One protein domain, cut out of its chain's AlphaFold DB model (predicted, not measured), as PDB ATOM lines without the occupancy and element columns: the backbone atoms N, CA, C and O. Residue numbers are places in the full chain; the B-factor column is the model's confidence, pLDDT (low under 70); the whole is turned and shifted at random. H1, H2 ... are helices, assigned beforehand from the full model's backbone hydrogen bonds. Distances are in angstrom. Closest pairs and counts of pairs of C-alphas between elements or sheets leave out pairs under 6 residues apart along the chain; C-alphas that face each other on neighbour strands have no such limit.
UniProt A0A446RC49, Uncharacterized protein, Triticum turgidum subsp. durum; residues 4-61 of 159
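What this domain is: This is residues 4 to 61 of the 159 residues of an uncharacterized protein of Triticum turgidum subsp. durum (UniProt A0A446RC49). A helical hairpin, H3 and H4, makes one side of the model; H1 lies off to the other side, linked through short H2, and short H5 follows H4. The 58 printed residues include five named helices, H1 to H5 in order, and no named strand: all helix. The whole is only just compact, close to loose, with a radius of gyration of the C-alphas of 12.2 A and spans of 33 by 24 by 20 A.

How they stand to each other: H3, residues 25 to 38, touches H4, residues 46 to 55, opposite ways at a steep tilt of 40 degrees; their closest C-alphas, Leu 30 and Leu 52, are 6.4 A apart. H5, residues 57 to 60, is close to H3 but not clearly touching, with closest C-alphas Glu 27 and Ile 59 at 7.1 A. H1, residues 4 to 15, touches H2, residues 19 to 22, with residues 10 to 14 alone, closest at C-alphas Lys 10 and Val 21, 5.9 A. H1 is apart from H3. Every O i to N i+4 pair is within hydrogen-bond range in H1, H3 and H4; H2 and H5 are too short for one.

Where its parts are: H3 measures 20.3 A, H1 17.2 A and H4 14.7 A. H1 begins at C-alpha 4 (21.162, 12.800, -14.043); H5 ends at C-alpha 60 (47.287, 9.782, -12.082).

The domain as a whole: The printed part has no cut and no long link. Confidence is under 70 at residues 17, 19 to 22 and 56 to 61.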
ATOM      1  N   GLU A   4      21.906  11.541 -14.204       81.69
ATOM      2  CA  GLU A   4      21.162  12.800 -14.043       81.69
ATOM      3  C   GLU A   4      21.495  13.535 -12.732       81.69
ATOM      4  O   GLU A   4      21.667  14.751 -12.714       81.69
ATOM      5  N   GLU A   5      21.642  12.806 -11.624       77.94
ATOM      6  CA  GLU A   5      22.069  13.387 -10.342       77.94
ATOM      7  C   GLU A   5      23.500  13.931 -10.424       77.94
ATOM      8  O   GLU A   5      23.816  14.956  -9.821       77.94
ATOM      9  N   PHE A   6      24.355  13.259 -11.197       74.75
ATOM     10  CA  PHE A   6      25.728  13.680 -11.442       74.75
ATOM     11  C   PHE A   6      25.796  14.981 -12.252       74.75
ATOM     12  O   PHE A   6      26.543  15.887 -11.886       74.75
ATOM     13  N   ASP A   7      24.986  15.109 -13.307       79.69
ATOM     14  CA  ASP A   7      24.956  16.316 -14.141       79.69
ATOM     15  C   ASP A   7      24.462  17.550 -13.365       79.69
ATOM     16  O   ASP A   7      25.008  18.642 -13.532       79.69
ATOM     17  N   ASN A   8      23.505  17.375 -12.449       83.75
ATOM     18  CA  ASN A   8      23.046  18.458 -11.572       83.75
ATOM     19  C   ASN A   8      24.144  18.913 -10.596       83.75
ATOM     20  O   ASN A   8      24.400  20.108 -10.459       83.75
ATOM     21  N   LEU A   9      24.844  17.966  -9.959       78.31
ATOM     22  CA  LEU A   9      25.972  18.272  -9.070       78.31
ATOM     23  C   LEU A   9      27.123  18.941  -9.825       78.31
ATOM     24  O   LEU A   9      27.791  19.827  -9.294       78.31
ATOM     25  N   LYS A  10      27.340  18.543 -11.081       75.00
ATOM     26  CA  LYS A  10      28.325  19.163 -11.962       75.00
ATOM     27  C   LYS A  10      28.009  20.639 -12.172       75.00
ATOM     28  O   LYS A  10      28.903  21.466 -12.021       75.00
ATOM     29  N   GLU A  11      26.760  20.975 -12.486       77.31
ATOM     30  CA  GLU A  11      26.343  22.365 -12.659       77.31
ATOM     31  C   GLU A  11      26.545  23.172 -11.365       77.31
ATOM     32  O   GLU A  11      27.185  24.222 -11.403       77.31
ATOM     33  N   GLU A  12      26.108  22.660 -10.211       79.62
ATOM     34  CA  GLU A  12      26.290  23.331  -8.912       79.62
ATOM     35  C   GLU A  12      27.771  23.597  -8.591       79.62
ATOM     36  O   GLU A  12      28.152  24.720  -8.253       79.62
ATOM     37  N   LEU A  13      28.640  22.605  -8.789       74.06
ATOM     38  CA  LEU A  13      30.078  22.743  -8.553       74.06
ATOM     39  C   LEU A  13      30.766  23.671  -9.573       74.06
ATOM     40  O   LEU A  13      31.789  24.284  -9.242       74.06
ATOM     41  N   MET A  14      30.223  23.814 -10.797       73.81
ATOM     42  CA  MET A  14      30.711  24.806 -11.773       73.81
ATOM     43  C   MET A  14      30.432  26.214 -11.279       73.81
ATOM     44  O   MET A  14      31.300  27.083 -11.389       73.81
ATOM     45  N   TRP A  15      29.239  26.434 -10.726       74.56
ATOM     46  CA  TRP A  15      28.853  27.717 -10.149       74.56
ATOM     47  C   TRP A  15      29.708  28.085  -8.925       74.56
ATOM     48  O   TRP A  15      29.984  29.267  -8.723       74.56
ATOM     49  N   GLU A  16      30.204  27.104  -8.163       79.12
ATOM     50  CA  GLU A  16      31.145  27.318  -7.048       79.12
ATOM     51  C   GLU A  16      32.613  27.521  -7.480       79.12
ATOM     52  O   GLU A  16      33.462  27.867  -6.655       79.12
ATOM     53  N   GLY A  17      32.935  27.354  -8.769       69.75
ATOM     54  CA  GLY A  17      34.293  27.530  -9.298       69.75
ATOM     55  C   GLY A  17      35.256  26.385  -8.961       69.75
ATOM     56  O   GLY A  17      36.473  26.582  -8.973       69.75
ATOM     57  N   SER A  18      34.741  25.191  -8.655       70.50
ATOM     58  CA  SER A  18      35.563  24.020  -8.340       70.50
ATOM     59  C   SER A  18      36.260  23.467  -9.590       70.50
ATOM     60  O   SER A  18      35.624  23.185 -10.607       70.50
ATOM     61  N   SER A  19      37.576  23.242  -9.517       61.38
ATOM     62  CA  SER A  19      38.353  22.634 -10.610       61.38
ATOM     63  C   SER A  19      38.027  21.153 -10.841       61.38
ATOM     64  O   SER A  19      38.415  20.599 -11.866       61.38
ATOM     65  N   VAL A  20      37.295  20.516  -9.918       63.25
ATOM     66  CA  VAL A  20      36.864  19.108 -10.002       63.25
ATOM     67  C   VAL A  20      35.887  18.880 -11.161       63.25
ATOM     68  O   VAL A  20      35.788  17.780 -11.690       63.25
ATOM     69  N   VAL A  21      35.208  19.930 -11.626       61.34
ATOM     70  CA  VAL A  21      34.193  19.815 -12.679       61.34
ATOM     71  C   VAL A  21      34.777  19.586 -14.078       61.34
ATOM     72  O   VAL A  21      34.112  19.048 -14.969       61.34
ATOM     73  N   MET A  22      36.037  19.961 -14.291       67.62
ATOM     74  CA  MET A  22      36.699  19.740 -15.581       67.62
ATOM     75  C   MET A  22      37.079  18.271 -15.805       67.62
ATOM     76  O   MET A  22      37.527  17.928 -16.895       67.62
ATOM     77  N   LEU A  23      36.878  17.416 -14.799       70.31
ATOM     78  CA  LEU A  23      37.225  16.003 -14.833       70.31
ATOM     79  C   LEU A  23      36.095  15.153 -15.415       70.31
ATOM     80  O   LEU A  23      34.906  15.422 -15.202       70.31
ATOM     81  N   SER A  24      36.477  14.105 -16.136       76.44
ATOM     82  CA  SER A  24      35.573  13.064 -16.621       76.44
ATOM     83  C   SER A  24      34.943  12.279 -15.461       76.44
ATOM     84  O   SER A  24      35.405  12.326 -14.320       76.44
ATOM     85  N   ALA A  25      33.844  11.570 -15.725       79.31
ATOM     86  CA  ALA A  25      33.119  10.844 -14.679       79.31
ATOM     87  C   ALA A  25      33.992   9.778 -13.987       79.31
ATOM     88  O   ALA A  25      33.939   9.632 -12.765       79.31
ATOM     89  N   ASP A  26      34.837   9.082 -14.750       83.50
ATOM     90  CA  ASP A  26      35.725   8.038 -14.225       83.50
ATOM     91  C   ASP A  26      36.861   8.625 -13.375       83.50
ATOM     92  O   ASP A  26      37.215   8.084 -12.329       83.50
ATOM     93  N   GLU A  27      37.365   9.796 -13.757       79.19
ATOM     94  CA  GLU A  27      38.365  10.561 -13.012       79.19
ATOM     95  C   GLU A  27      37.855  11.068 -11.654       79.19
ATOM     96  O   GLU A  27      38.564  10.995 -10.647       79.19
ATOM     97  N   GLN A  28      36.610  11.550 -11.600       81.50
ATOM     98  CA  GLN A  28      35.980  11.947 -10.337       81.50
ATOM     99  C   GLN A  28      35.785  10.738  -9.424       81.50
ATOM    100  O   GLN A  28      36.106  10.793  -8.236       81.50
ATOM    101  N   ARG A  29      35.350   9.610  -9.994       83.81
ATOM    102  CA  ARG A  29      35.192   8.352  -9.261       83.81
ATOM    103  C   ARG A  29      36.525   7.832  -8.714       83.81
ATOM    104  O   ARG A  29      36.561   7.321  -7.595       83.81
ATOM    105  N   LEU A  30      37.618   7.990  -9.462       84.81
ATOM    106  CA  LEU A  30      38.973   7.666  -9.011       84.81
ATOM    107  C   LEU A  30      39.409   8.561  -7.841       84.81
ATOM    108  O   LEU A  30      39.944   8.059  -6.847       84.81
ATOM    109  N   LEU A  31      39.149   9.869  -7.916       83.25
ATOM    110  CA  LEU A  31      39.455  10.803  -6.828       83.25
ATOM    111  C   LEU A  31      38.671  10.472  -5.559       83.25
ATOM    112  O   LEU A  31      39.270  10.354  -4.489       83.25
ATOM    113  N   GLU A  32      37.364  10.251  -5.666       85.44
ATOM    114  CA  GLU A  32      36.525   9.848  -4.536       85.44
ATOM    115  C   GLU A  32      37.018   8.547  -3.901       85.44
ATOM    116  O   GLU A  32      37.148   8.463  -2.677       85.44
ATOM    117  N   ALA A  33      37.367   7.555  -4.723       87.50
ATOM    118  CA  ALA A  33      37.910   6.288  -4.252       87.50
ATOM    119  C   ALA A  33      39.234   6.463  -3.508       87.50
ATOM    120  O   ALA A  33      39.423   5.872  -2.443       87.50
ATOM    121  N   SER A  34      40.127   7.314  -4.020       84.44
ATOM    122  CA  SER A  34      41.413   7.600  -3.381       84.44
ATOM    123  C   SER A  34      41.244   8.285  -2.017       84.44
ATOM    124  O   SER A  34      41.888   7.898  -1.040       84.44
ATOM    125  N   ILE A  35      40.318   9.246  -1.914       87.06
ATOM    126  CA  ILE A  35      40.014   9.959  -0.668       87.06
ATOM    127  C   ILE A  35      39.370   9.002   0.341       87.06
ATOM    128  O   ILE A  35      39.762   8.978   1.510       87.06
ATOM    129  N   ALA A  36      38.418   8.181  -0.104       88.88
ATOM    130  CA  ALA A  36      37.726   7.208   0.734       88.88
ATOM    131  C   ALA A  36      38.671   6.112   1.261       88.88
ATOM    132  O   ALA A  36      38.587   5.732   2.432       88.88
ATOM    133  N   TYR A  37      39.628   5.669   0.438       87.12
ATOM    134  CA  TYR A  37      40.679   4.733   0.838       87.12
ATOM    135  C   TYR A  37      41.578   5.319   1.936       87.12
ATOM    136  O   TYR A  37      41.796   4.676   2.963       87.12
ATOM    137  N   ILE A  38      42.041   6.566   1.777       87.06
ATOM    138  CA  ILE A  38      42.837   7.270   2.802       87.06
ATOM    139  C   ILE A  38      42.029   7.462   4.094       87.06
ATOM    140  O   ILE A  38      42.576   7.353   5.192       87.06
ATOM    141  N   ALA A  39      40.723   7.706   3.972       90.69
ATOM    142  CA  ALA A  39      39.801   7.822   5.099       90.69
ATOM    143  C   ALA A  39      39.472   6.473   5.779       90.69
ATOM    144  O   ALA A  39      38.807   6.467   6.815       90.69
ATOM    145  N   GLY A  40      39.937   5.342   5.232       91.44
ATOM    146  CA  GLY A  40      39.749   4.002   5.795       91.44
ATOM    147  C   GLY A  40      38.421   3.324   5.441       91.44
ATOM    148  O   GLY A  40      38.143   2.247   5.965       91.44
ATOM    149  N   ASN A  41      37.622   3.916   4.548       90.88
ATOM    150  CA  ASN A  41      36.343   3.375   4.083       90.88
ATOM    151  C   ASN A  41      36.419   3.074   2.577       90.88
ATOM    152  O   ASN A  41      36.008   3.910   1.772       90.88
ATOM    153  N   PRO A  42      36.944   1.907   2.161       86.00
ATOM    154  CA  PRO A  42      37.051   1.577   0.743       86.00
ATOM    155  C   PRO A  42      35.657   1.408   0.115       86.00
ATOM    156  O   PRO A  42      34.866   0.573   0.554       86.00
ATOM    157  N   ILE A  43      35.356   2.215  -0.909       87.44
ATOM    158  CA  ILE A  43      34.073   2.200  -1.644       87.44
ATOM    159  C   ILE A  43      34.049   1.213  -2.820       87.44
ATOM    160  O   ILE A  43      32.977   0.896  -3.329       87.44
ATOM    161  N   MET A  44      35.219   0.754  -3.263       85.25
ATOM    162  CA  MET A  44      35.396  -0.159  -4.393       85.25
ATOM    163  C   MET A  44      36.481  -1.187  -4.083       85.25
ATOM    164  O   MET A  44      37.261  -1.009  -3.145       85.25
ATOM    165  N   SER A  45      36.506  -2.268  -4.858       89.69
ATOM    166  CA  SER A  45      37.546  -3.290  -4.747       89.69
ATOM    167  C   SER A  45      38.845  -2.861  -5.437       89.69
ATOM    168  O   SER A  45      38.820  -2.074  -6.382       89.69
ATOM    169  N   ASP A  46      39.980  -3.418  -5.004       87.88
ATOM    170  CA  ASP A  46      41.298  -3.101  -5.578       87.88
ATOM    171  C   ASP A  46      41.356  -3.354  -7.098       87.88
ATOM    172  O   ASP A  46      41.991  -2.600  -7.827       87.88
ATOM    173  N   ALA A  47      40.640  -4.370  -7.597       89.19
ATOM    174  CA  ALA A  47      40.583  -4.683  -9.026       89.19
ATOM    175  C   ALA A  47      39.828  -3.617  -9.840       89.19
ATOM    176  O   ALA A  47      40.281  -3.230 -10.913       89.19
ATOM    177  N   GLU A  48      38.698  -3.127  -9.321       86.94
ATOM    178  CA  GLU A  48      37.933  -2.042  -9.953       86.94
ATOM    179  C   GLU A  48      38.710  -0.719  -9.907       86.94
ATOM    180  O   GLU A  48      38.642   0.077 -10.840       86.94
ATOM    181  N   PHE A  49      39.477  -0.491  -8.836       86.44
ATOM    182  CA  PHE A  49      40.337   0.683  -8.710       86.44
ATOM    183  C   PHE A  49      41.495   0.658  -9.718       86.44
ATOM    184  O   PHE A  49      41.795   1.680 -10.334       86.44
ATOM    185  N   ASP A  50      42.122  -0.504  -9.924       86.88
ATOM    186  CA  ASP A  50      43.198  -0.665 -10.907       86.88
ATOM    187  C   ASP A  50      42.701  -0.488 -12.351       86.88
ATOM    188  O   ASP A  50      43.413   0.100 -13.166       86.88
ATOM    189  N   GLU A  51      41.482  -0.933 -12.671       86.88
ATOM    190  CA  GLU A  51      40.859  -0.700 -13.982       86.88
ATOM    191  C   GLU A  51      40.608   0.798 -14.219       86.88
ATOM    192  O   GLU A  51      41.050   1.351 -15.225       86.88
ATOM    193  N   LEU A  52      40.022   1.492 -13.234       82.69
ATOM    194  CA  LEU A  52      39.798   2.945 -13.293       82.69
ATOM    195  C   LEU A  52      41.102   3.745 -13.406       82.69
ATOM    196  O   LEU A  52      41.126   4.817 -14.010       82.69
ATOM    197  N   LYS A  53      42.202   3.235 -12.847       81.81
ATOM    198  CA  LYS A  53      43.524   3.868 -12.925       81.81
ATOM    199  C   LYS A  53      44.119   3.839 -14.332       81.81
ATOM    200  O   LYS A  53      44.891   4.734 -14.674       81.81
ATOM    201  N   LEU A  54      43.796   2.821 -15.130       77.31
ATOM    202  CA  LEU A  54      44.244   2.733 -16.522       77.31
ATOM    203  C   LEU A  54      43.511   3.745 -17.407       77.31
ATOM    204  O   LEU A  54      44.141   4.362 -18.267       77.31
ATOM    205  N   ASP A  55      42.219   3.948 -17.151       74.88
ATOM    206  CA  ASP A  55      41.378   4.865 -17.922       74.88
ATOM    207  C   ASP A  55      41.558   6.336 -17.486       74.88
ATOM    208  O   ASP A  55      41.635   7.225 -18.332       74.88
ATOM    209  N   GLY A  56      41.730   6.606 -16.186       66.50
ATOM    210  CA  GLY A  56      41.938   7.946 -15.601       66.50
ATOM    211  C   GLY A  56      43.382   8.471 -15.658       66.50
ATOM    212  O   GLY A  56      43.816   9.207 -14.769       66.50
ATOM    213  N   SER A  57      44.149   8.049 -16.667       58.38
ATOM    214  CA  SER A  57      45.611   8.192 -16.749       58.38
ATOM    215  C   SER A  57      46.129   9.632 -16.579       58.38
ATOM    216  O   SER A  57      47.183   9.818 -15.974       58.38
ATOM    217  N   ASP A  58      45.391  10.655 -17.028       62.34
ATOM    218  CA  ASP A  58      45.879  12.046 -17.019       62.34
ATOM    219  C   ASP A  58      45.980  12.638 -15.596       62.34
ATOM    220  O   ASP A  58      46.943  13.333 -15.275       62.34
ATOM    221  N   ILE A  59      45.057  12.280 -14.693       60.59
ATOM    222  CA  ILE A  59      45.102  12.703 -13.276       60.59
ATOM    223  C   ILE A  59      46.155  11.936 -12.482       60.59
ATOM    224  O   ILE A  59      46.763  12.476 -11.560       60.59
ATOM    225  N   VAL A  60      46.363  10.662 -12.812       60.41
ATOM    226  CA  VAL A  60      47.287   9.782 -12.082       60.41
ATOM    227  C   VAL A  60      48.742  10.106 -12.420       60.41
ATOM    228  O   VAL A  60      49.634   9.846 -11.613       60.41
ATOM    229  N   THR A  61      49.000  10.692 -13.590       58.06
ATOM    230  CA  THR A  61      50.324  11.188 -13.968       58.06
ATOM    231  C   THR A  61      50.529  12.631 -13.515       58.06
ATOM    232  O   THR A  61      50.714  13.531 -14.336       58.06
TER     233      THR A  61